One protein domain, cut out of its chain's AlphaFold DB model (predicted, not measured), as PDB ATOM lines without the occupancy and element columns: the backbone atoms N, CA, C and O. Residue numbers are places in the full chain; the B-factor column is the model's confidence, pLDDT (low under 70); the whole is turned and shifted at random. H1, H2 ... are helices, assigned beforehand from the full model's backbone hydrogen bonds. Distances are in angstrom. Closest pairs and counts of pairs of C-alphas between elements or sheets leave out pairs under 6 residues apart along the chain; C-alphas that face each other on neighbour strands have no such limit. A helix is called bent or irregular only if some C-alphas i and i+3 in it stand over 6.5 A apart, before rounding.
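This is residues 6 to 201 of the 219 residues of an uncharacterized protein of Diversispora epigaea (UniProt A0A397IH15). The long helix H5 runs side by side with H2, and H3 and H4b complete a loose up-and-down bundle, each running against the one before; H5's residues 189 to 201 stick out. The 196 printed residues, all helix in class, have five named helices, H1 to H5. The whole is loose, with radius of gyration of the C-alphas 22.7 A and spans 82 by 39 by 23 A.

H5, residues 147 to 201, runs 79.9 A from C-alpha (116.555, 187.360, 195.763) to (184.158, 194.017, 153.677). H2 is 17 to 54, 55.4 A; H3 63 to 89, 38.1 A; H1 6 to 12. H4, 94 to 126, one helix by its hydrogen bonds, is bent, C-alphas 110 and 113 being 7.0 A apart, into H4a, 94 to 110, and H4b, 113 to 126; H2 is only just irregular, C-alphas 18 and 21 being 6.7 A apart.

H5 touches H2 at a shallow tilt of 16 degrees, opposite ways, closest C-alphas Ala 152 and Gly 51, 4.8 A. Every O i to N i+4 pair is within hydrogen-bond range in H3 and H4a, 2 of 3 in H1, 27 of 34 in H2, 9 of 10 in H4b, 50 of 51 in H5.

The printed part has no cut; H4 to H5 is a long link; residues 6 to 19, 191 to 192 and 194 to 201 have pLDDT under 70.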
ATOM      1  N   PRO A   6     151.698 210.828 174.372       42.03
ATOM      2  CA  PRO A   6     152.775 211.782 174.092       42.03
ATOM      3  C   PRO A   6     154.179 211.200 174.337       42.03
ATOM      4  O   PRO A   6     155.157 211.705 173.789       42.03
ATOM      5  N   SER A   7     154.313 210.122 175.120       42.16
ATOM      6  CA  SER A   7     155.580 209.371 175.230       42.16
ATOM      7  C   SER A   7     155.781 208.420 174.048       42.16
ATOM      8  O   SER A   7     156.915 208.166 173.661       42.16
ATOM      9  N   LEU A   8     154.687 207.941 173.448       40.56
ATOM     10  CA  LEU A   8     154.704 207.096 172.258       40.56
ATOM     11  C   LEU A   8     154.903 207.889 170.966       40.56
ATOM     12  O   LEU A   8     155.496 207.343 170.056       40.56
ATOM     13  N   VAL A   9     154.493 209.159 170.872       43.94
ATOM     14  CA  VAL A   9     154.722 209.995 169.672       43.94
ATOM     15  C   VAL A   9     156.205 210.336 169.503       43.94
ATOM     16  O   VAL A   9     156.723 210.271 168.393       43.94
ATOM     17  N   HIS A  10     156.921 210.609 170.599       40.12
ATOM     18  CA  HIS A  10     158.369 210.832 170.533       40.12
ATOM     19  C   HIS A  10     159.167 209.535 170.309       40.12
ATOM     20  O   HIS A  10     160.238 209.585 169.714       40.12
ATOM     21  N   LEU A  11     158.628 208.377 170.725       42.94
ATOM     22  CA  LEU A  11     159.161 207.058 170.359       42.94
ATOM     23  C   LEU A  11     158.817 206.688 168.900       42.94
ATOM     24  O   LEU A  11     159.627 206.075 168.219       42.94
ATOM     25  N   ALA A  12     157.640 207.088 168.411       41.56
ATOM     26  CA  ALA A  12     157.142 206.833 167.059       41.56
ATOM     27  C   ALA A  12     157.875 207.651 165.992       41.56
ATOM     28  O   ALA A  12     158.016 207.179 164.872       41.56
ATOM     29  N   TYR A  13     158.394 208.835 166.333       43.81
ATOM     30  CA  TYR A  13     159.148 209.663 165.384       43.81
ATOM     31  C   TYR A  13     160.467 209.008 164.923       43.81
ATOM     32  O   TYR A  13     160.981 209.359 163.869       43.81
ATOM     33  N   ASN A  14     160.976 208.024 165.678       44.06
ATOM     34  CA  ASN A  14     162.179 207.247 165.350       44.06
ATOM     35  C   ASN A  14     161.904 205.747 165.137       44.06
ATOM     36  O   ASN A  14     162.842 204.962 165.023       44.06
ATOM     37  N   MET A  15     160.636 205.324 165.119       44.78
ATOM     38  CA  MET A  15     160.270 203.916 164.981       44.78
ATOM     39  C   MET A  15     159.739 203.633 163.573       44.78
ATOM     40  O   MET A  15     158.692 204.127 163.165       44.78
ATOM     41  N   THR A  16     160.475 202.793 162.847       54.56
ATOM     42  CA  THR A  16     160.050 202.108 161.620       54.56
ATOM     43  C   THR A  16     158.611 201.590 161.726       54.56
ATOM     44  O   THR A  16     158.224 201.041 162.756       54.56
ATOM     45  N   TYR A  17     157.838 201.696 160.637       52.75
ATOM     46  CA  TYR A  17     156.426 201.282 160.490       52.75
ATOM     47  C   TYR A  17     156.035 199.946 161.172       52.75
ATOM     48  O   TYR A  17     154.886 199.770 161.579       52.75
ATOM     49  N   ILE A  18     156.990 199.023 161.326       55.88
ATOM     50  CA  ILE A  18     156.857 197.690 161.934       55.88
ATOM     51  C   ILE A  18     156.347 197.731 163.391       55.88
ATOM     52  O   ILE A  18     155.662 196.805 163.821       55.88
ATOM     53  N   SER A  19     156.590 198.800 164.152       65.19
ATOM     54  CA  SER A  19     156.192 198.888 165.570       65.19
ATOM     55  C   SER A  19     154.932 199.720 165.842       65.19
ATOM     56  O   SER A  19     154.410 199.684 166.958       65.19
ATOM     57  N   PHE A  20     154.379 200.409 164.838       74.56
ATOM     58  CA  PHE A  20     153.155 201.204 164.998       74.56
ATOM     59  C   PHE A  20     151.892 200.331 165.095       74.56
ATOM     60  O   PHE A  20     151.062 200.522 165.985       74.56
ATOM     61  N   PHE A  21     151.756 199.332 164.216       81.75
ATOM     62  CA  PHE A  21     150.574 198.463 164.185       81.75
ATOM     63  C   PHE A  21     150.395 197.621 165.468       81.75
ATOM     64  O   PHE A  21     149.304 197.665 166.049       81.75
ATOM     65  N   PRO A  22     151.433 196.929 165.990       84.94
ATOM     66  CA  PRO A  22     151.325 196.187 167.249       84.94
ATOM     67  C   PRO A  22     150.945 197.087 168.427       84.94
ATOM     68  O   PRO A  22     150.146 196.703 169.276       84.94
ATOM     69  N   LEU A  23     151.465 198.313 168.460       82.38
ATOM     70  CA  LEU A  23     151.175 199.276 169.513       82.38
ATOM     71  C   LEU A  23     149.702 199.714 169.521       82.38
ATOM     72  O   LEU A  23     149.072 199.759 170.583       82.38
ATOM     73  N   CYS A  24     149.141 200.026 168.349       85.44
ATOM     74  CA  CYS A  24     147.721 200.354 168.210       85.44
ATOM     75  C   CYS A  24     146.833 199.186 168.645       85.44
ATOM     76  O   CYS A  24     145.887 199.392 169.406       85.44
ATOM     77  N   PHE A  25     147.172 197.966 168.221       89.81
ATOM     78  CA  PHE A  25     146.449 196.759 168.606       89.81
ATOM     79  C   PHE A  25     146.479 196.526 170.125       89.81
ATOM     80  O   PHE A  25     145.425 196.377 170.738       89.81
ATOM     81  N   LEU A  26     147.657 196.583 170.757       89.81
ATOM     82  CA  LEU A  26     147.798 196.431 172.212       89.81
ATOM     83  C   LEU A  26     147.018 197.499 172.985       89.81
ATOM     84  O   LEU A  26     146.401 197.215 174.012       89.81
ATOM     85  N   THR A  27     147.025 198.735 172.487       85.12
ATOM     86  CA  THR A  27     146.290 199.841 173.111       85.12
ATOM     87  C   THR A  27     144.780 199.653 172.991       85.12
ATOM     88  O   THR A  27     144.058 199.943 173.942       85.12
ATOM     89  N   ALA A  28     144.287 199.141 171.863       89.81
ATOM     90  CA  ALA A  28     142.877 198.795 171.714       89.81
ATOM     91  C   ALA A  28     142.484 197.620 172.626       89.81
ATOM     92  O   ALA A  28     141.454 197.685 173.292       89.81
ATOM     93  N   LEU A  29     143.328 196.586 172.695       93.38
ATOM     94  CA  LEU A  29     143.068 195.365 173.454       93.38
ATOM     95  C   LEU A  29     143.054 195.594 174.969       93.38
ATOM     96  O   LEU A  29     142.156 195.105 175.645       93.38
ATOM     97  N   PHE A  30     144.026 196.331 175.509       92.31
ATOM     98  CA  PHE A  30     144.159 196.525 176.958       92.31
ATOM     99  C   PHE A  30     143.755 197.925 177.413       92.31
ATOM    100  O   PHE A  30     143.070 198.081 178.421       92.31
ATOM    101  N   GLY A  31     144.141 198.957 176.662       87.00
ATOM    102  CA  GLY A  31     143.906 200.346 177.046       87.00
ATOM    103  C   GLY A  31     142.422 200.700 177.123       87.00
ATOM    104  O   GLY A  31     142.006 201.367 178.068       87.00
ATOM    105  N   TYR A  32     141.605 200.237 176.172       90.56
ATOM    106  CA  TYR A  32     140.168 200.523 176.189       90.56
ATOM    107  C   TYR A  32     139.444 199.878 177.390       90.56
ATOM    108  O   TYR A  32     138.784 200.616 178.127       90.56
ATOM    109  N   PRO A  33     139.617 198.574 177.683       95.00
ATOM    110  CA  PRO A  33     139.079 197.975 178.905       95.00
ATOM    111  C   PRO A  33     139.538 198.650 180.202       95.00
ATOM    112  O   PRO A  33     138.718 198.854 181.091       95.00
ATOM    113  N   ILE A  34     140.811 199.059 180.307       92.69
ATOM    114  CA  ILE A  34     141.318 199.777 181.491       92.69
ATOM    115  C   ILE A  34     140.535 201.077 181.713       92.69
ATOM    116  O   ILE A  34     140.114 201.358 182.831       92.69
ATOM    117  N   ILE A  35     140.290 201.853 180.651       91.06
ATOM    118  CA  ILE A  35     139.516 203.101 180.746       91.06
ATOM    119  C   ILE A  35     138.087 202.820 181.205       91.06
ATOM    120  O   ILE A  35     137.565 203.559 182.033       91.06
ATOM    121  N   LEU A  36     137.452 201.766 180.691       94.69
ATOM    122  CA  LEU A  36     136.114 201.379 181.135       94.69
ATOM    123  C   LEU A  36     136.099 200.999 182.620       94.69
ATOM    124  O   LEU A  36     135.214 201.436 183.353       94.69
ATOM    125  N   LEU A  37     137.104 200.252 183.083       94.88
ATOM    126  CA  LEU A  37     137.225 199.856 184.487       94.88
ATOM    127  C   LEU A  37     137.393 201.050 185.435       94.88
ATOM    128  O   LEU A  37     136.843 201.009 186.529       94.88
ATOM    129  N   ILE A  38     138.043 202.143 185.009       93.69
ATOM    130  CA  ILE A  38     138.126 203.384 185.809       93.69
ATOM    131  C   ILE A  38     136.729 203.893 186.206       93.69
ATOM    132  O   ILE A  38     136.562 204.424 187.301       93.69
ATOM    133  N   PHE A  39     135.721 203.712 185.348       94.62
ATOM    134  CA  PHE A  39     134.340 204.115 185.631       94.62
ATOM    135  C   PHE A  39     133.506 202.994 186.257       94.62
ATOM    136  O   PHE A  39     132.680 203.263 187.128       94.62
ATOM    137  N   PHE A  40     133.717 201.742 185.842       96.00
ATOM    138  CA  PHE A  40     132.947 200.617 186.366       96.00
ATOM    139  C   PHE A  40     133.304 200.256 187.809       96.00
ATOM    140  O   PHE A  40     132.396 199.932 188.563       96.00
ATOM    141  N   CYS A  41     134.568 200.367 188.230       95.81
ATOM    142  CA  CYS A  41     134.971 200.087 189.613       95.81
ATOM    143  C   CYS A  41     134.174 200.903 190.656       95.81
ATOM    144  O   CYS A  41     133.533 200.293 191.510       95.81
ATOM    145  N   PRO A  42     134.121 202.251 190.596       96.50
ATOM    146  CA  PRO A  42     133.319 203.017 191.550       96.50
ATOM    147  C   PRO A  42     131.813 202.793 191.375       96.50
ATOM    148  O   PRO A  42     131.077 202.877 192.355       96.50
ATOM    149  N   LEU A  43     131.337 202.492 190.160       97.44
ATOM    150  CA  LEU A  43     129.928 202.160 189.941       97.44
ATOM    151  C   LEU A  43     129.536 200.876 190.684       97.44
ATOM    152  O   LEU A  43     128.546 200.879 191.413       97.44
ATOM    153  N   PHE A  44     130.305 199.797 190.519       97.44
ATOM    154  CA  PHE A  44     130.040 198.529 191.195       97.44
ATOM    155  C   PHE A  44     130.196 198.636 192.709       97.44
ATOM    156  O   PHE A  44     129.400 198.039 193.428       97.44
ATOM    157  N   GLU A  45     131.126 199.453 193.199       97.25
ATOM    158  CA  GLU A  45     131.246 199.725 194.630       97.25
ATOM    159  C   GLU A  45     130.002 200.424 195.195       97.25
ATOM    160  O   GLU A  45     129.455 200.012 196.217       97.25
ATOM    161  N   ILE A  46     129.487 201.447 194.504       98.00
ATOM    162  CA  ILE A  46     128.240 202.119 194.903       98.00
ATOM    163  C   ILE A  46     127.074 201.126 194.893       98.00
ATOM    164  O   ILE A  46     126.287 201.089 195.842       98.00
ATOM    165  N   LEU A  47     126.964 200.305 193.844       97.69
ATOM    166  CA  LEU A  47     125.926 199.278 193.748       97.69
ATOM    167  C   LEU A  47     126.041 198.250 194.879       97.69
ATOM    168  O   LEU A  47     125.015 197.857 195.431       97.69
ATOM    169  N   LYS A  48     127.261 197.850 195.260       96.12
ATOM    170  CA  LYS A  48     127.510 196.934 196.377       96.12
ATOM    171  C   LYS A  48     127.004 197.535 197.684       96.12
ATOM    172  O   LYS A  48     126.211 196.895 198.372       96.12
ATOM    173  N   ILE A  49     127.392 198.775 197.995       96.94
ATOM    174  CA  ILE A  49     126.953 199.485 199.207       96.94
ATOM    175  C   ILE A  49     125.419 199.552 199.262       96.94
ATOM    176  O   ILE A  49     124.819 199.215 200.283       96.94
ATOM    177  N   VAL A  50     124.768 199.930 198.157       97.00
ATOM    178  CA  VAL A  50     123.298 199.988 198.066       97.00
ATOM    179  C   VAL A  50     122.667 198.603 198.248       97.00
ATOM    180  O   VAL A  50     121.683 198.473 198.977       97.00
ATOM    181  N   GLY A  51     123.238 197.564 197.635       95.94
ATOM    182  CA  GLY A  51     122.771 196.183 197.765       95.94
ATOM    183  C   GLY A  51     122.849 195.676 199.203       95.94
ATOM    184  O   GLY A  51     121.880 195.123 199.717       95.94
ATOM    185  N   PHE A  52     123.956 195.939 199.896       95.50
ATOM    186  CA  PHE A  52     124.151 195.511 201.281       95.50
ATOM    187  C   PHE A  52     123.176 196.231 202.219       95.50
ATOM    188  O   PHE A  52     122.561 195.591 203.071       95.50
ATOM    189  N   LEU A  53     122.925 197.528 202.009       95.69
ATOM    190  CA  LEU A  53     121.896 198.269 202.749       95.69
ATOM    191  C   LEU A  53     120.486 197.692 202.539       95.69
ATOM    192  O   LEU A  53     119.683 197.666 203.475       95.69
ATOM    193  N   ALA A  54     120.184 197.192 201.338       95.75
ATOM    194  CA  ALA A  54     118.889 196.589 201.025       95.75
ATOM    195  C   ALA A  54     118.643 195.251 201.750       95.75
ATOM    196  O   ALA A  54     117.487 194.901 201.989       95.75
ATOM    197  N   THR A  55     119.698 194.541 202.168       93.56
ATOM    198  CA  THR A  55     119.599 193.271 202.921       93.56
ATOM    199  C   THR A  55     119.266 193.432 204.408       93.56
ATOM    200  O   THR A  55     119.214 192.449 205.140       93.56
ATOM    201  N   LYS A  56     119.014 194.660 204.890       91.25
ATOM    202  CA  LYS A  56     118.575 194.940 206.275       91.25
ATOM    203  C   LYS A  56     119.486 194.342 207.367       91.25
ATOM    204  O   LYS A  56     119.011 194.017 208.452       91.25
ATOM    205  N   GLY A  57     120.790 194.255 207.099       87.88
ATOM    206  CA  GLY A  57     121.797 193.800 208.064       87.88
ATOM    207  C   GLY A  57     122.122 192.307 208.022       87.88
ATOM    208  O   GLY A  57     122.888 191.852 208.866       87.88
ATOM    209  N   GLU A  58     121.580 191.557 207.059       90.94
ATOM    210  CA  GLU A  58     121.994 190.169 206.820       90.94
ATOM    211  C   GLU A  58     123.446 190.091 206.330       90.94
ATOM    212  O   GLU A  58     124.231 189.293 206.838       90.94
ATOM    213  N   LEU A  59     123.831 190.984 205.411       92.25
ATOM    214  CA  LEU A  59     125.221 191.162 204.995       92.25
ATOM    215  C   LEU A  59     125.896 192.252 205.835       92.25
ATOM    216  O   LEU A  59     125.327 193.322 206.078       92.25
ATOM    217  N   LYS A  60     127.134 191.999 206.273       93.12
ATOM    218  CA  LYS A  60     127.889 192.930 207.121       93.12
ATOM    219  C   LYS A  60     128.691 193.890 206.255       93.12
ATOM    220  O   LYS A  60     129.594 193.473 205.544       93.12
ATOM    221  N   ILE A  61     128.420 195.188 206.361       93.31
ATOM    222  CA  ILE A  61     129.188 196.215 205.650       93.31
ATOM    223  C   ILE A  61     130.311 196.780 206.527       93.31
ATOM    224  O   ILE A  61     130.072 197.270 207.634       93.31
ATOM    225  N   ASN A  62     131.545 196.760 206.021       94.19
ATOM    226  CA  ASN A  62     132.666 197.443 206.660       94.19
ATOM    227  C   ASN A  62     132.831 198.852 206.079       94.19
ATOM    228  O   ASN A  62     133.644 199.084 205.186       94.19
ATOM    229  N   TRP A  63     132.073 199.809 206.621       93.69
ATOM    230  CA  TRP A  63     132.026 201.194 206.138       93.69
ATOM    231  C   TRP A  63     133.391 201.837 205.901       93.69
ATOM    232  O   TRP A  63     133.551 202.592 204.947       93.69
ATOM    233  N   MET A  64     134.375 201.553 206.757       94.69
ATOM    234  CA  MET A  64     135.702 202.145 206.622       94.69
ATOM    235  C   MET A  64     136.379 201.708 205.319       94.69
ATOM    236  O   MET A  64     136.962 202.540 204.627       94.69
ATOM    237  N   ILE A  65     136.283 200.422 204.976       94.50
ATOM    238  CA  ILE A  65     136.939 199.848 203.797       94.50
ATOM    239  C   ILE A  65     136.195 200.212 202.518       94.50
ATOM    240  O   ILE A  65     136.843 200.643 201.564       94.50
ATOM    241  N   GLU A  66     134.860 200.144 202.519       95.12
ATOM    242  CA  GLU A  66     134.066 200.520 201.341       95.12
ATOM    243  C   GLU A  66     134.285 202.000 200.973       95.12
ATOM    244  O   GLU A  66     134.557 202.353 199.827       95.12
ATOM    245  N   ILE A  67     134.264 202.904 201.964       95.31
ATOM    246  CA  ILE A  67     134.501 204.336 201.724       95.31
ATOM    247  C   ILE A  67     135.945 204.602 201.290       95.31
ATOM    248  O   ILE A  67     136.186 205.448 200.423       95.31
ATOM    249  N   LEU A  68     136.922 203.888 201.854       94.75
ATOM    250  CA  LEU A  68     138.319 204.024 201.447       94.75
ATOM    251  C   LEU A  68     138.528 203.585 199.990       94.75
ATOM    252  O   LEU A  68     139.204 204.277 199.226       94.75
ATOM    253  N   TYR A  69     137.923 202.475 199.573       94.94
ATOM    254  CA  TYR A  69     138.034 202.008 198.194       94.94
ATOM    255  C   TYR A  69     137.248 202.892 197.216       94.94
ATOM    256  O   TYR A  69     137.789 203.281 196.174       94.94
ATOM    257  N   LEU A  70     136.029 203.309 197.572       96.44
ATOM    258  CA  LEU A  70     135.245 204.246 196.768       96.44
ATOM    259  C   LEU A  70     135.978 205.580 196.585       96.44
ATOM    260  O   LEU A  70     136.090 206.077 195.465       96.44
ATOM    261  N   SER A  71     136.526 206.150 197.662       95.12
ATOM    262  CA  SER A  71     137.292 207.401 197.592       95.12
ATOM    263  C   SER A  71     138.550 207.258 196.734       95.12
ATOM    264  O   SER A  71     138.818 208.134 195.910       95.12
ATOM    265  N   THR A  72     139.266 206.136 196.838       91.88
ATOM    266  CA  THR A  72     140.426 205.831 195.983       91.88
ATOM    267  C   THR A  72     140.029 205.743 194.504       91.88
ATOM    268  O   THR A  72     140.695 206.321 193.642       91.88
ATOM    269  N   SER A  73     138.909 205.086 194.199       93.50
ATOM    270  CA  SER A  73     138.392 204.938 192.832       93.50
ATOM    271  C   SER A  73     137.936 206.275 192.231       93.50
ATOM    272  O   SER A  73     138.262 206.599 191.088       93.50
ATOM    273  N   LEU A  74     137.242 207.107 193.012       95.38
ATOM    274  CA  LEU A  74     136.845 208.456 192.594       95.38
ATOM    275  C   LEU A  74     138.054 209.379 192.405       95.38
ATOM    276  O   LEU A  74     138.091 210.175 191.465       95.38
ATOM    277  N   PHE A  75     139.069 209.252 193.260       92.31
ATOM    278  CA  PHE A  75     140.318 209.994 193.123       92.31
ATOM    279  C   PHE A  75     141.045 209.646 191.817       92.31
ATOM    280  O   PHE A  75     141.543 210.541 191.132       92.31
ATOM    281  N   LEU A  76     141.032 208.373 191.407       90.38
ATOM    282  CA  LEU A  76     141.584 207.944 190.122       90.38
ATOM    283  C   LEU A  76     140.850 208.575 188.924       90.38
ATOM    284  O   LEU A  76     141.500 209.025 187.973       90.38
ATOM    285  N   ILE A  77     139.515 208.673 188.979       93.19
ATOM    286  CA  ILE A  77     138.725 209.412 187.977       93.19
ATOM    287  C   ILE A  77     139.152 210.884 187.949       93.19
ATOM    288  O   ILE A  77     139.419 211.430 186.876       93.19
ATOM    289  N   ALA A  78     139.256 211.528 189.113       92.94
ATOM    290  CA  ALA A  78     139.622 212.937 189.212       92.94
ATOM    291  C   ALA A  78     141.024 213.214 188.641       92.94
ATOM    292  O   ALA A  78     141.189 214.158 187.865       92.94
ATOM    293  N   ILE A  79     142.015 212.372 188.957       89.25
ATOM    294  CA  ILE A  79     143.370 212.433 188.382       89.25
ATOM    295  C   ILE A  79     143.314 212.287 186.861       89.25
ATOM    296  O   ILE A  79     143.943 213.065 186.145       89.25
ATOM    297  N   THR A  80     142.540 211.324 186.364       87.94
ATOM    298  CA  THR A  80     142.396 211.045 184.931       87.94
ATOM    299  C   THR A  80     141.803 212.232 184.169       87.94
ATOM    300  O   THR A  80     142.333 212.648 183.135       87.94
ATOM    301  N   ILE A  81     140.721 212.813 184.688       91.12
ATOM    302  CA  ILE A  81     140.076 213.988 184.092       91.12
ATOM    303  C   ILE A  81     141.011 215.197 184.167       91.12
ATOM    304  O   ILE A  81     141.187 215.900 183.172       91.12
ATOM    305  N   SER A  82     141.658 215.414 185.316       89.88
ATOM    306  CA  SER A  82     142.610 216.513 185.505       89.88
ATOM    307  C   SER A  82     143.771 216.415 184.519       89.88
ATOM    308  O   SER A  82     144.108 217.406 183.876       89.88
ATOM    309  N   TYR A  83     144.339 215.219 184.333       86.88
ATOM    310  CA  TYR A  83     145.366 214.964 183.323       86.88
ATOM    311  C   TYR A  83     144.887 215.350 181.924       86.88
ATOM    312  O   TYR A  83     145.584 216.080 181.222       86.88
ATOM    313  N   TYR A  84     143.691 214.904 181.530       87.44
ATOM    314  CA  TYR A  84     143.128 215.215 180.219       87.44
ATOM    315  C   TYR A  84     142.955 216.725 180.008       87.44
ATOM    316  O   TYR A  84     143.353 217.255 178.968       87.44
ATOM    317  N   ILE A  85     142.421 217.427 181.013       90.38
ATOM    318  CA  ILE A  85     142.251 218.882 180.986       90.38
ATOM    319  C   ILE A  85     143.614 219.571 180.867       90.38
ATOM    320  O   ILE A  85     143.808 220.379 179.962       90.38
ATOM    321  N   PHE A  86     144.586 219.235 181.721       87.69
ATOM    322  CA  PHE A  86     145.915 219.852 181.681       87.69
ATOM    323  C   PHE A  86     146.665 219.555 180.384       87.69
ATOM    324  O   PHE A  86     147.306 220.450 179.837       87.69
ATOM    325  N   HIS A  87     146.557 218.333 179.862       82.94
ATOM    326  CA  HIS A  87     147.137 217.969 178.576       82.94
ATOM    327  C   HIS A  87     146.585 218.858 177.459       82.94
ATOM    328  O   HIS A  87     147.352 219.363 176.645       82.94
ATOM    329  N   LYS A  88     145.264 219.077 177.429       87.06
ATOM    330  CA  LYS A  88     144.616 219.939 176.434       87.06
ATOM    331  C   LYS A  88     144.961 221.417 176.608       87.06
ATOM    332  O   LYS A  88     145.213 222.098 175.621       87.06
ATOM    333  N   LEU A  89     145.010 221.912 177.843       88.44
ATOM    334  CA  LEU A  89     145.328 223.316 178.129       88.44
ATOM    335  C   LEU A  89     146.776 223.687 177.784       88.44
ATOM    336  O   LEU A  89     147.037 224.831 177.423       88.44
ATOM    337  N   TYR A  90     147.713 222.746 177.903       85.94
ATOM    338  CA  TYR A  90     149.140 222.995 177.678       85.94
ATOM    339  C   TYR A  90     149.680 222.396 176.382       85.94
ATOM    340  O   TYR A  90     150.888 222.409 176.180       85.94
ATOM    341  N   GLU A  91     148.809 221.925 175.487       82.44
ATOM    342  CA  GLU A  91     149.183 221.321 174.200       82.44
ATOM    343  C   GLU A  91     150.095 222.235 173.354       82.44
ATOM    344  O   GLU A  91     150.971 221.748 172.648       82.44
ATOM    345  N   TYR A  92     149.950 223.559 173.486       81.25
ATOM    346  CA  TYR A  92     150.726 224.557 172.737       81.25
ATOM    347  C   TYR A  92     152.022 225.025 173.427       81.25
ATOM    348  O   TYR A  92     152.848 225.671 172.786       81.25
ATOM    349  N   ASP A  93     152.228 224.718 174.712       86.31
ATOM    350  CA  ASP A  93     153.448 225.077 175.452       86.31
ATOM    351  C   ASP A  93     154.271 223.816 175.734       86.31
ATOM    352  O   ASP A  93     154.070 223.128 176.737       86.31
ATOM    353  N   ALA A  94     155.238 223.538 174.856       80.19
ATOM    354  CA  ALA A  94     156.070 222.338 174.917       80.19
ATOM    355  C   ALA A  94     156.800 222.162 176.266       80.19
ATOM    356  O   ALA A  94     156.917 221.042 176.766       80.19
ATOM    357  N   LYS A  95     157.254 223.252 176.907       83.94
ATOM    358  CA  LYS A  95     157.968 223.167 178.197       83.94
ATOM    359  C   LYS A  95     157.024 222.812 179.340       83.94
ATOM    360  O   LYS A  95     157.410 222.115 180.281       83.94
ATOM    361  N   LYS A  96     155.799 223.335 179.314       83.06
ATOM    362  CA  LYS A  96     154.799 223.056 180.350       83.06
ATOM    363  C   LYS A  96     154.147 221.689 180.147       83.06
ATOM    364  O   LYS A  96     153.937 220.982 181.132       83.06
ATOM    365  N   HIS A  97     153.926 221.292 178.896       79.88
ATOM    366  CA  HIS A  97     153.438 219.970 178.508       79.88
ATOM    367  C   HIS A  97     154.362 218.848 178.989       79.88
ATOM    368  O   HIS A  97     153.895 217.930 179.665       79.88
ATOM    369  N   GLU A  98     155.675 218.970 178.761       84.88
ATOM    370  CA  GLU A  98     156.632 217.935 179.173       84.88
ATOM    371  C   GLU A  98     156.721 217.808 180.703       84.88
ATOM    372  O   GLU A  98     156.770 216.697 181.230       84.88
ATOM    373  N   ARG A  99     156.631 218.921 181.450       82.62
ATOM    374  CA  ARG A  99     156.571 218.880 182.926       82.62
ATOM    375  C   ARG A  99     155.329 218.162 183.446       82.62
ATOM    376  O   ARG A  99     155.441 217.350 184.360       82.62
ATOM    377  N   VAL A 100     154.157 218.450 182.877       81.62
ATOM    378  CA  VAL A 100     152.906 217.764 183.247       81.62
ATOM    379  C   VAL A 100     153.034 216.273 182.957       81.62
ATOM    380  O   VAL A 100     152.788 215.443 183.826       81.62
ATOM    381  N   LYS A 101     153.489 215.919 181.759       79.50
ATOM    382  CA  LYS A 101     153.694 214.531 181.356       79.50
ATOM    383  C   LYS A 101     154.662 213.792 182.284       79.50
ATOM    384  O   LYS A 101     154.346 212.676 182.685       79.50
ATOM    385  N   GLN A 102     155.782 214.407 182.663       82.69
ATOM    386  CA  GLN A 102     156.749 213.815 183.588       82.69
ATOM    387  C   GLN A 102     156.145 213.586 184.981       82.69
ATOM    388  O   GLN A 102     156.269 212.493 185.523       82.69
ATOM    389  N   PHE A 103     155.423 214.569 185.526       81.62
ATOM    390  CA  PHE A 103     154.761 214.443 186.828       81.62
ATOM    391  C   PHE A 103     153.758 213.278 186.864       81.62
ATOM    392  O   PHE A 103     153.802 212.429 187.754       81.62
ATOM    393  N   PHE A 104     152.879 213.191 185.860       77.56
ATOM    394  CA  PHE A 104     151.908 212.097 185.776       77.56
ATOM    395  C   PHE A 104     152.573 210.749 185.491       77.56
ATOM    396  O   PHE A 104     152.125 209.733 186.017       77.56
ATOM    397  N   LYS A 105     153.655 210.728 184.705       78.81
ATOM    398  CA  LYS A 105     154.456 209.525 184.464       78.81
ATOM    399  C   LYS A 105     155.039 208.988 185.767       78.81
ATOM    400  O   LYS A 105     154.953 207.789 186.006       78.81
ATOM    401  N   GLU A 106     155.599 209.850 186.610       76.50
ATOM    402  CA  GLU A 106     156.201 209.417 187.869       76.50
ATOM    403  C   GLU A 106     155.168 208.821 188.830       76.50
ATOM    404  O   GLU A 106     155.377 207.732 189.362       76.50
ATOM    405  N   ILE A 107     154.017 209.477 188.975       76.12
ATOM    406  CA  ILE A 107     152.939 209.009 189.853       76.12
ATOM    407  C   ILE A 107     152.292 207.723 189.316       76.12
ATOM    408  O   ILE A 107     152.113 206.756 190.050       76.12
ATOM    409  N   LEU A 108     151.930 207.676 188.034       75.06
ATOM    410  CA  LEU A 108     151.171 206.544 187.497       75.06
ATOM    411  C   LEU A 108     152.040 205.307 187.256       75.06
ATOM    412  O   LEU A 108     151.549 204.194 187.414       75.06
ATOM    413  N   ILE A 109     153.309 205.478 186.872       74.38
ATOM    414  CA  ILE A 109     154.174 204.352 186.493       74.38
ATOM    415  C   ILE A 109     155.014 203.853 187.670       74.38
ATOM    416  O   ILE A 109     155.128 202.641 187.834       74.38
ATOM    417  N   TYR A 110     155.604 204.737 188.488       71.69
ATOM    418  CA  TYR A 110     156.515 204.288 189.552       71.69
ATOM    419  C   TYR A 110     155.791 203.931 190.852       71.69
ATOM    420  O   TYR A 110     156.124 202.914 191.456       71.69
ATOM    421  N   SER A 111     154.805 204.721 191.288       71.44
ATOM    422  CA  SER A 111     154.066 204.440 192.531       71.44
ATOM    423  C   SER A 111     152.725 203.736 192.309       71.44
ATOM    424  O   SER A 111     152.277 202.990 193.181       71.44
ATOM    425  N   GLY A 112     152.112 203.910 191.134       75.88
ATOM    426  CA  GLY A 112     150.819 203.322 190.777       75.88
ATOM    427  C   GLY A 112     150.724 201.799 190.953       75.88
ATOM    428  O   GLY A 112     149.845 201.352 191.686       75.88
ATOM    429  N   PRO A 113     151.617 200.979 190.362       78.00
ATOM    430  CA  PRO A 113     151.441 199.524 190.327       78.00
ATOM    431  C   PRO A 113     151.405 198.856 191.706       78.00
ATOM    432  O   PRO A 113     150.590 197.966 191.941       78.00
ATOM    433  N   PHE A 114     152.254 199.302 192.636       81.12
ATOM    434  CA  PHE A 114     152.279 198.765 193.999       81.12
ATOM    435  C   PHE A 114     150.982 199.075 194.740       81.12
ATOM    436  O   PHE A 114     150.408 198.197 195.384       81.12
ATOM    437  N   LEU A 115     150.490 200.307 194.605       83.88
ATOM    438  CA  LEU A 115     149.246 200.732 195.232       83.88
ATOM    439  C   LEU A 115     148.041 200.009 194.614       83.88
ATOM    440  O   LEU A 115     147.154 199.567 195.340       83.88
ATOM    441  N   TRP A 116     148.039 199.806 193.295       84.88
ATOM    442  CA  TRP A 116     146.958 199.123 192.578       84.88
ATOM    443  C   TRP A 116     146.849 197.630 192.876       84.88
ATOM    444  O   TRP A 116     145.777 197.078 192.672       84.88
ATOM    445  N   ILE A 117     147.913 196.978 193.352       90.44
ATOM    446  CA  ILE A 117     147.858 195.589 193.835       90.44
ATOM    447  C   ILE A 117     147.556 195.550 195.337       90.44
ATOM    448  O   ILE A 117     146.767 194.722 195.788       90.44
ATOM    449  N   ALA A 118     148.143 196.459 196.120       91.19
ATOM    450  CA  ALA A 118     147.928 196.500 197.563       91.19
ATOM    451  C   ALA A 118     146.454 196.738 197.922       91.19
ATOM    452  O   ALA A 118     145.932 196.070 198.809       91.19
ATOM    453  N   VAL A 119     145.772 197.645 197.212       91.44
ATOM    454  CA  VAL A 119     144.349 197.947 197.436       91.44
ATOM    455  C   VAL A 119     143.455 196.703 197.289       91.44
ATOM    456  O   VAL A 119     142.784 196.381 198.266       91.44
ATOM    457  N   PRO A 120     143.447 195.958 196.163       93.50
ATOM    458  CA  PRO A 120     142.627 194.755 196.027       93.50
ATOM    459  C   PRO A 120     142.991 193.649 197.004       93.50
ATOM    460  O   PRO A 120     142.093 192.981 197.509       93.50
ATOM    461  N   VAL A 121     144.278 193.460 197.305       94.88
ATOM    462  CA  VAL A 121     144.711 192.470 198.301       94.88
ATOM    463  C   VAL A 121     144.133 192.809 199.674       94.88
ATOM    464  O   VAL A 121     143.493 191.962 200.295       94.88
ATOM    465  N   LEU A 122     144.322 194.050 200.133       94.81
ATOM    466  CA  LEU A 122     143.822 194.506 201.429       94.81
ATOM    467  C   LEU A 122     142.295 194.494 201.477       94.81
ATOM    468  O   LEU A 122     141.735 194.024 202.460       94.81
ATOM    469  N   TYR A 123     141.627 194.958 200.419       94.75
ATOM    470  CA  TYR A 123     140.171 194.935 200.327       94.75
ATOM    471  C   TYR A 123     139.649 193.502 200.431       94.75
ATOM    472  O   TYR A 123     138.899 193.201 201.350       94.75
ATOM    473  N   THR A 124     140.126 192.596 199.569       94.50
ATOM    474  CA  THR A 124     139.690 191.187 199.549       94.50
ATOM    475  C   THR A 124     139.907 190.514 200.901       94.50
ATOM    476  O   THR A 124     139.053 189.761 201.355       94.50
ATOM    477  N   TYR A 125     141.038 190.787 201.556       94.81
ATOM    478  CA  TYR A 125     141.341 190.236 202.874       94.81
ATOM    479  C   TYR A 125     140.401 190.778 203.960       94.81
ATOM    480  O   TYR A 125     139.882 190.012 204.768       94.81
ATOM    481  N   LEU A 126     140.160 192.091 203.978       94.38
ATOM    482  CA  LEU A 126     139.357 192.752 205.009       94.38
ATOM    483  C   LEU A 126     137.845 192.578 204.816       94.38
ATOM    484  O   LEU A 126     137.096 192.773 205.773       94.38
ATOM    485  N   THR A 127     137.398 192.206 203.614       93.31
ATOM    486  CA  THR A 127     135.987 191.946 203.290       93.31
ATOM    487  C   THR A 127     135.682 190.463 203.060       93.31
ATOM    488  O   THR A 127     134.580 190.111 202.645       93.31
ATOM    489  N   PHE A 128     136.627 189.560 203.343       90.25
ATOM    490  CA  PHE A 128     136.449 188.125 203.095       90.25
ATOM    491  C   PHE A 128     135.241 187.532 203.841       90.25
ATOM    492  O   PHE A 128     134.492 186.751 203.263       90.25
ATOM    493  N   ASP A 129     135.026 187.948 205.092       89.88
ATOM    494  CA  ASP A 129     133.984 187.427 205.994       89.88
ATOM    495  C   ASP A 129     132.656 188.216 205.928       89.88
ATOM    496  O   ASP A 129     131.753 188.038 206.744       89.88
ATOM    497  N   GLU A 130     132.506 189.132 204.968       91.75
ATOM    498  CA  GLU A 130     131.334 190.021 204.907       91.75
ATOM    499  C   GLU A 130     130.019 189.299 204.568       91.75
ATOM    500  O   GLU A 130     128.935 189.803 204.879       91.75
ATOM    501  N   MET A 131     130.123 188.115 203.956       90.00
ATOM    502  CA  MET A 131     128.982 187.301 203.526       90.00
ATOM    503  C   MET A 131     128.661 186.114 204.448       90.00
ATOM    504  O   MET A 131     127.739 185.357 204.149       90.00
ATOM    505  N   GLY A 132     129.391 185.931 205.555       90.19
ATOM    506  CA  GLY A 132     129.206 184.783 206.448       90.19
ATOM    507  C   GLY A 132     129.351 183.444 205.714       90.19
ATOM    508  O   GLY A 132     130.382 183.183 205.101       90.19
ATOM    509  N   ASP A 133     128.304 182.616 205.752       92.12
ATOM    510  CA  ASP A 133     128.304 181.262 205.176       92.12
ATOM    511  C   ASP A 133     128.044 181.221 203.656       92.12
ATOM    512  O   ASP A 133     128.079 180.144 203.052       92.12
ATOM    513  N   ILE A 134     127.756 182.362 203.018       93.31
ATOM    514  CA  ILE A 134     127.499 182.407 201.573       93.31
ATOM    515  C   ILE A 134     128.814 182.150 200.816       93.31
ATOM    516  O   ILE A 134     129.807 182.850 201.046       93.31
ATOM    517  N   PRO A 135     128.845 181.201 199.861       93.12
ATOM    518  CA  PRO A 135     130.042 180.910 199.090       93.12
ATOM    519  C   PRO A 135     130.542 182.127 198.312       93.12
ATOM    520  O   PRO A 135     129.777 182.886 197.718       93.12
ATOM    521  N   PHE A 136     131.865 182.256 198.232       89.75
ATOM    522  CA  PHE A 136     132.535 183.403 197.619       89.75
ATOM    523  C   PHE A 136     132.146 183.670 196.154       89.75
ATOM    524  O   PHE A 136     132.180 184.819 195.719       89.75
ATOM    525  N   THR A 137     131.802 182.621 195.402       92.19
ATOM    526  CA  THR A 137     131.465 182.671 193.969       92.19
ATOM    527  C   THR A 137     129.981 182.884 193.687       92.19
ATOM    528  O   THR A 137     129.604 182.856 192.521       92.19
ATOM    529  N   CYS A 138     129.147 183.058 194.717       94.56
ATOM    530  CA  CYS A 138     127.713 183.317 194.576       94.56
ATOM    531  C   CYS A 138     126.967 182.318 193.662       94.56
ATOM    532  O   CYS A 138     126.386 182.715 192.654       94.56
ATOM    533  N   PRO A 139     127.018 181.004 193.937       95.94
ATOM    534  CA  PRO A 139     126.438 180.023 193.033       95.94
ATOM    535  C   PRO A 139     124.901 180.014 193.150       95.94
ATOM    536  O   PRO A 139     124.349 180.052 194.245       95.94
ATOM    537  N   HIS A 140     124.195 179.955 192.016       93.81
ATOM    538  CA  HIS A 140     122.726 180.068 191.970       93.81
ATOM    539  C   HIS A 140     121.959 178.914 192.644       93.81
ATOM    540  O   HIS A 140     120.752 179.029 192.838       93.81
ATOM    541  N   ASP A 141     122.627 177.808 192.964       94.62
ATOM    542  CA  ASP A 141     122.072 176.649 193.672       94.62
ATOM    543  C   ASP A 141     122.183 176.755 195.205       94.62
ATOM    544  O   ASP A 141     121.689 175.878 195.912       94.62
ATOM    545  N   TYR A 142     122.796 177.820 195.731       94.44
ATOM    546  CA  TYR A 142     122.832 178.097 197.166       94.44
ATOM    547  C   TYR A 142     121.467 178.569 197.701       94.44
ATOM    548  O   TYR A 142     120.709 179.255 197.013       94.44
ATOM    549  N   ASP A 143     121.160 178.221 198.954       95.62
ATOM    550  CA  ASP A 143     119.898 178.562 199.622       95.62
ATOM    551  C   ASP A 143     119.916 180.003 200.159       95.62
ATOM    552  O   ASP A 143     120.145 180.266 201.340       95.62
ATOM    553  N   TYR A 144     119.732 180.969 199.258       94.75
ATOM    554  CA  TYR A 144     119.630 182.380 199.625       94.75
ATOM    555  C   TYR A 144     118.304 182.675 200.324       94.75
ATOM    556  O   TYR A 144     117.230 182.361 199.811       94.75
ATOM    557  N   SER A 145     118.363 183.418 201.428       94.00
ATOM    558  CA  SER A 145     117.176 183.880 202.161       94.00
ATOM    559  C   SER A 145     116.215 184.718 201.304       94.00
ATOM    560  O   SER A 145     115.006 184.750 201.546       94.00
ATOM    561  N   SER A 146     116.746 185.433 200.307       94.94
ATOM    562  CA  SER A 146     115.976 186.261 199.388       94.94
ATOM    563  C   SER A 146     116.729 186.533 198.084       94.94
ATOM    564  O   SER A 146     117.958 186.494 198.014       94.94
ATOM    565  N   THR A 147     115.984 186.921 197.048       94.62
ATOM    566  CA  THR A 147     116.555 187.360 195.763       94.62
ATOM    567  C   THR A 147     117.405 188.630 195.887       94.62
ATOM    568  O   THR A 147     118.277 188.873 195.051       94.62
ATOM    569  N   VAL A 148     117.174 189.437 196.929       95.56
ATOM    570  CA  VAL A 148     117.963 190.641 197.229       95.56
ATOM    571  C   VAL A 148     119.372 190.255 197.668       95.56
ATOM    572  O   VAL A 148     120.334 190.867 197.212       95.56
ATOM    573  N   VAL A 149     119.503 189.215 198.495       95.50
ATOM    574  CA  VAL A 149     120.806 188.712 198.957       95.50
ATOM    575  C   VAL A 149     121.586 188.087 197.805       95.50
ATOM    576  O   VAL A 149     122.766 188.396 197.653       95.50
ATOM    577  N   LEU A 150     120.930 187.306 196.938       96.00
ATOM    578  CA  LEU A 150     121.557 186.795 195.712       96.00
ATOM    579  C   LEU A 150     122.092 187.943 194.841       96.00
ATOM    580  O   LEU A 150     123.268 187.962 194.492       96.00
ATOM    581  N   SER A 151     121.259 188.954 194.570       96.62
ATOM    582  CA  SER A 151     121.668 190.108 193.755       96.62
ATOM    583  C   SER A 151     122.832 190.882 194.388       96.62
ATOM    584  O   SER A 151     123.741 191.322 193.690       96.62
ATOM    585  N   ALA A 152     122.828 191.048 195.715       96.00
ATOM    586  CA  ALA A 152     123.924 191.689 196.440       96.00
ATOM    587  C   ALA A 152     125.225 190.868 196.366       96.00
ATOM    588  O   ALA A 152     126.304 191.451 196.225       96.00
ATOM    589  N   CYS A 153     125.124 189.535 196.400       95.75
ATOM    590  CA  CYS A 153     126.248 188.625 196.194       95.75
ATOM    591  C   CYS A 153     126.844 188.798 194.787       95.75
ATOM    592  O   CYS A 153     128.045 189.044 194.652       95.75
ATOM    593  N   ASP A 154     126.008 188.777 193.745       96.62
ATOM    594  CA  ASP A 154     126.446 188.936 192.352       96.62
ATOM    595  C   ASP A 154     127.146 190.282 192.121       96.62
ATOM    596  O   ASP A 154     128.205 190.352 191.493       96.62
ATOM    597  N   ILE A 155     126.594 191.364 192.680       96.94
ATOM    598  CA  ILE A 155     127.190 192.703 192.595       96.94
ATOM    599  C   ILE A 155     128.552 192.745 193.295       96.94
ATOM    600  O   ILE A 155     129.499 193.319 192.755       96.94
ATOM    601  N   ARG A 156     128.683 192.128 194.475       95.75
ATOM    602  CA  ARG A 156     129.966 192.022 195.182       95.75
ATOM    603  C   ARG A 156     130.990 191.254 194.348       95.75
ATOM    604  O   ARG A 156     132.132 191.700 194.237       95.75
ATOM    605  N   LEU A 157     130.602 190.122 193.760       96.12
ATOM    606  CA  LEU A 157     131.486 189.336 192.904       96.12
ATOM    607  C   LEU A 157     131.939 190.151 191.685       96.12
ATOM    608  O   LEU A 157     133.130 190.187 191.382       96.12
ATOM    609  N   ALA A 158     131.019 190.867 191.032       96.75
ATOM    610  CA  ALA A 158     131.343 191.760 189.923       96.75
ATOM    611  C   ALA A 158     132.304 192.884 190.345       96.75
ATOM    612  O   ALA A 158     133.291 193.132 189.653       96.75
ATOM    613  N   ASN A 159     132.073 193.514 191.504       96.38
ATOM    614  CA  ASN A 159     132.968 194.529 192.063       96.38
ATOM    615  C   ASN A 159     134.385 193.982 192.260       96.38
ATOM    616  O   ASN A 159     135.361 194.595 191.828       96.38
ATOM    617  N   LEU A 160     134.497 192.790 192.847       95.44
ATOM    618  CA  LEU A 160     135.775 192.132 193.071       95.44
ATOM    619  C   LEU A 160     136.479 191.788 191.749       95.44
ATOM    620  O   LEU A 160     137.679 192.032 191.609       95.44
ATOM    621  N   ILE A 161     135.746 191.269 190.761       96.69
ATOM    622  CA  ILE A 161     136.284 190.994 189.422       96.69
ATOM    623  C   ILE A 161     136.811 192.281 188.790       96.69
ATOM    624  O   ILE A 161     137.936 192.287 188.297       96.69
ATOM    625  N   CYS A 162     136.054 193.380 188.824       96.25
ATOM    626  CA  CYS A 162     136.506 194.670 188.300       96.25
ATOM    627  C   CYS A 162     137.771 195.162 189.012       96.25
ATOM    628  O   CYS A 162     138.730 195.581 188.356       96.25
ATOM    629  N   MET A 163     137.795 195.047 190.340       94.44
ATOM    630  CA  MET A 163     138.915 195.465 191.173       94.44
ATOM    631  C   MET A 163     140.204 194.705 190.848       94.44
ATOM    632  O   MET A 163     141.261 195.321 190.788       94.44
ATOM    633  N   TRP A 164     140.128 193.393 190.601       96.56
ATOM    634  CA  TRP A 164     141.284 192.568 190.222       96.56
ATOM    635  C   TRP A 164     141.632 192.654 188.733       96.56
ATOM    636  O   TRP A 164     142.809 192.580 188.362       96.56
ATOM    637  N   ALA A 165     140.641 192.850 187.862       96.06
ATOM    638  CA  ALA A 165     140.858 193.031 186.432       96.06
ATOM    639  C   ALA A 165     141.669 194.300 186.148       96.06
ATOM    640  O   ALA A 165     142.541 194.281 185.282       96.06
ATOM    641  N   PHE A 166     141.433 195.381 186.897       93.38
ATOM    642  CA  PHE A 166     142.126 196.653 186.701       93.38
ATOM    643  C   PHE A 166     143.663 196.548 186.799       93.38
ATOM    644  O   PHE A 166     144.330 196.792 185.789       93.38
ATOM    645  N   PRO A 167     144.269 196.141 187.936       93.00
ATOM    646  CA  PRO A 167     145.717 195.991 188.035       93.00
ATOM    647  C   PRO A 167     146.244 194.911 187.090       93.00
ATOM    648  O   PRO A 167     147.302 195.105 186.503       93.00
ATOM    649  N   THR A 168     145.501 193.819 186.876       93.69
ATOM    650  CA  THR A 168     145.918 192.739 185.966       93.69
ATOM    651  C   THR A 168     146.089 193.252 184.538       93.69
ATOM    652  O   THR A 168     147.136 193.045 183.924       93.69
ATOM    653  N   LEU A 169     145.096 193.971 184.006       93.25
ATOM    654  CA  LEU A 169     145.164 194.540 182.662       93.25
ATOM    655  C   LEU A 169     146.225 195.637 182.568       93.25
ATOM    656  O   LEU A 169     146.955 195.683 181.578       93.25
ATOM    657  N   CYS A 170     146.369 196.477 183.598       89.88
ATOM    658  CA  CYS A 170     147.450 197.459 183.673       89.88
ATOM    659  C   CYS A 170     148.832 196.790 183.598       89.88
ATOM    660  O   CYS A 170     149.670 197.204 182.797       89.88
ATOM    661  N   SER A 171     149.069 195.732 184.376       89.38
ATOM    662  CA  SER A 171     150.325 194.977 184.360       89.38
ATOM    663  C   SER A 171     150.581 194.325 183.002       89.38
ATOM    664  O   SER A 171     151.671 194.480 182.455       89.38
ATOM    665  N   LEU A 172     149.580 193.654 182.422       91.56
ATOM    666  CA  LEU A 172     149.696 193.043 181.093       91.56
ATOM    667  C   LEU A 172     150.008 194.081 180.014       91.56
ATOM    668  O   LEU A 172     150.856 193.842 179.151       91.56
ATOM    669  N   TYR A 173     149.371 195.248 180.082       89.81
ATOM    670  CA  TYR A 173     149.626 196.330 179.145       89.81
ATOM    671  C   TYR A 173     151.061 196.853 179.258       89.81
ATOM    672  O   TYR A 173     151.761 196.938 178.249       89.81
ATOM    673  N   LEU A 174     151.534 197.131 180.479       86.31
ATOM    674  CA  LEU A 174     152.904 197.593 180.720       86.31
ATOM    675  C   LEU A 174     153.940 196.571 180.240       86.31
ATOM    676  O   LEU A 174     154.856 196.939 179.508       86.31
ATOM    677  N   ILE A 175     153.761 195.291 180.582       88.81
ATOM    678  CA  ILE A 175     154.645 194.204 180.138       88.81
ATOM    679  C   ILE A 175     154.682 194.132 178.607       88.81
ATOM    680  O   ILE A 175     155.762 194.039 178.024       88.81
ATOM    681  N   SER A 176     153.524 194.233 177.948       89.50
ATOM    682  CA  SER A 176     153.429 194.175 176.485       89.50
ATOM    683  C   SER A 176     154.179 195.330 175.812       89.50
ATOM    684  O   SER A 176     154.921 195.114 174.854       89.50
ATOM    685  N   ILE A 177     154.042 196.554 176.334       85.44
ATOM    686  CA  ILE A 177     154.763 197.732 175.829       85.44
ATOM    687  C   ILE A 177     156.272 197.609 176.072       85.44
ATOM    688  O   ILE A 177     157.070 197.917 175.182       85.44
ATOM    689  N   SER A 178     156.680 197.138 177.252       85.19
ATOM    690  CA  SER A 178     158.086 196.891 177.571       85.19
ATOM    691  C   SER A 178     158.703 195.860 176.628       85.19
ATOM    692  O   SER A 178     159.770 196.116 176.072       85.19
ATOM    693  N   LEU A 179     158.020 194.739 176.386       88.44
ATOM    694  CA  LEU A 179     158.482 193.696 175.471       88.44
ATOM    695  C   LEU A 179     158.619 194.223 174.037       88.44
ATOM    696  O   LEU A 179     159.662 194.031 173.415       88.44
ATOM    697  N   LEU A 180     157.616 194.953 173.539       87.25
ATOM    698  CA  LEU A 180     157.665 195.565 172.208       87.25
ATOM    699  C   LEU A 180     158.850 196.535 172.072       87.25
ATOM    700  O   LEU A 180     159.546 196.537 171.059       87.25
ATOM    701  N   THR A 181     159.119 197.319 173.119       82.75
ATOM    702  CA  THR A 181     160.252 198.254 173.154       82.75
ATOM    703  C   THR A 181     161.595 197.521 173.125       82.75
ATOM    704  O   THR A 181     162.521 197.964 172.447       82.75
ATOM    705  N   LEU A 182     161.721 196.397 173.840       84.88
ATOM    706  CA  LEU A 182     162.934 195.573 173.827       84.88
ATOM    707  C   LEU A 182     163.175 194.942 172.452       84.88
ATOM    708  O   LEU A 182     164.298 195.000 171.956       84.88
ATOM    709  N   ILE A 183     162.127 194.410 171.817       86.25
ATOM    710  CA  ILE A 183     162.205 193.830 170.469       86.25
ATOM    711  C   ILE A 183     162.633 194.895 169.454       86.25
ATOM    712  O   ILE A 183     163.557 194.666 168.679       86.25
ATOM    713  N   SER A 184     162.024 196.086 169.499       83.62
ATOM    714  CA  SER A 184     162.378 197.182 168.590       83.62
ATOM    715  C   SER A 184     163.828 197.645 168.762       83.62
ATOM    716  O   SER A 184     164.504 197.893 167.768       83.62
ATOM    717  N   LYS A 185     164.337 197.725 169.999       81.31
ATOM    718  CA  LYS A 185     165.751 198.053 170.247       81.31
ATOM    719  C   LYS A 185     166.701 196.969 169.740       81.31
ATOM    720  O   LYS A 185     167.765 197.300 169.226       81.31
ATOM    721  N   GLY A 186     166.332 195.697 169.901       80.56
ATOM    722  CA  GLY A 186     167.114 194.570 169.393       80.56
ATOM    723  C   GLY A 186     167.232 194.587 167.870       80.56
ATOM    724  O   GLY A 186     168.326 194.391 167.353       80.56
ATOM    725  N   TYR A 187     166.133 194.896 167.176       78.38
ATOM    726  CA  TYR A 187     166.105 195.029 165.718       78.38
ATOM    727  C   TYR A 187     167.034 196.150 165.226       78.38
ATOM    728  O   TYR A 187     167.928 195.893 164.428       78.38
ATOM    729  N   ASN A 188     166.916 197.358 165.793       75.31
ATOM    730  CA  ASN A 188     167.751 198.497 165.389       75.31
ATOM    731  C   ASN A 188     169.253 198.244 165.605       75.31
ATOM    732  O   ASN A 188     170.067 198.638 164.778       75.31
ATOM    733  N   LYS A 189     169.625 197.560 166.697       74.62
ATOM    734  CA  LYS A 189     171.026 197.202 166.955       74.62
ATOM    735  C   LYS A 189     171.559 196.179 165.943       74.62
ATOM    736  O   LYS A 189     172.737 196.221 165.616       74.62
ATOM    737  N   GLY A 190     170.720 195.252 165.477       70.88
ATOM    738  CA  GLY A 190     171.097 194.291 164.438       70.88
ATOM    739  C   GLY A 190     171.359 194.965 163.092       70.88
ATOM    740  O   GLY A 190     172.360 194.661 162.450       70.88
ATOM    741  N   ASP A 191     170.509 195.921 162.712       67.19
ATOM    742  CA  ASP A 191     170.671 196.690 161.474       67.19
ATOM    743  C   ASP A 191     171.949 197.549 161.489       67.19
ATOM    744  O   ASP A 191     172.664 197.590 160.491       67.19
ATOM    745  N   GLU A 192     172.291 198.184 162.620       68.69
ATOM    746  CA  GLU A 192     173.542 198.955 162.758       68.69
ATOM    747  C   GLU A 192     174.796 198.079 162.577       68.69
ATOM    748  O   GLU A 192     175.711 198.472 161.856       68.69
ATOM    749  N   VAL A 193     174.821 196.876 163.166       71.38
ATOM    750  CA  VAL A 193     175.964 195.946 163.059       71.38
ATOM    751  C   VAL A 193     176.133 195.422 161.628       71.38
ATOM    752  O   VAL A 193     177.246 195.381 161.117       71.38
ATOM    753  N   MET A 194     175.034 195.090 160.946       59.72
ATOM    754  CA  MET A 194     175.079 194.612 159.556       59.72
ATOM    755  C   MET A 194     175.584 195.683 158.577       59.72
ATOM    756  O   MET A 194     176.246 195.356 157.593       59.72
ATOM    757  N   ILE A 195     175.279 196.962 158.826       61.00
ATOM    758  CA  ILE A 195     175.792 198.076 158.015       61.00
ATOM    759  C   ILE A 195     177.300 198.252 158.244       61.00
ATOM    760  O   ILE A 195     178.039 198.458 157.284       61.00
ATOM    761  N   GLU A 196     177.765 198.154 159.489       61.72
ATOM    762  CA  GLU A 196     179.187 198.291 159.830       61.72
ATOM    763  C   GLU A 196     180.046 197.160 159.232       61.72
ATOM    764  O   GLU A 196     181.136 197.421 158.721       61.72
ATOM    765  N   ASP A 197     179.530 195.927 159.194       59.94
ATOM    766  CA  ASP A 197     180.209 194.791 158.558       59.94
ATOM    767  C   ASP A 197     180.289 194.947 157.026       59.94
ATOM    768  O   ASP A 197     181.343 194.708 156.434       59.94
ATOM    769  N   TYR A 198     179.227 195.443 156.377       54.84
ATOM    770  CA  TYR A 198     179.214 195.668 154.924       54.84
ATOM    771  C   TYR A 198     180.234 196.735 154.484       54.84
ATOM    772  O   TYR A 198     180.926 196.566 153.484       54.84
ATOM    773  N   TYR A 199     180.387 197.821 155.252       56.66
ATOM    774  CA  TYR A 199     181.396 198.848 154.959       56.66
ATOM    775  C   TYR A 199     182.839 198.380 155.205       56.66
ATOM    776  O   TYR A 199     183.763 198.919 154.592       56.66
ATOM    777  N   ASN A 200     183.048 197.386 156.072       57.41
ATOM    778  CA  ASN A 200     184.372 196.828 156.344       57.41
ATOM    779  C   ASN A 200     184.786 195.727 155.350       57.41
ATOM    780  O   ASN A 200     185.986 195.532 155.142       57.41
ATOM    781  N   GLU A 201     183.845 195.035 154.696       56.91
ATOM    782  CA  GLU A 201     184.158 194.017 153.677       56.91
ATOM    783  C   GLU A 201     184.536 194.605 152.300       56.91
ATOM    784  O   GLU A 201     185.287 193.972 151.553       56.91
TER     785      GLU A 201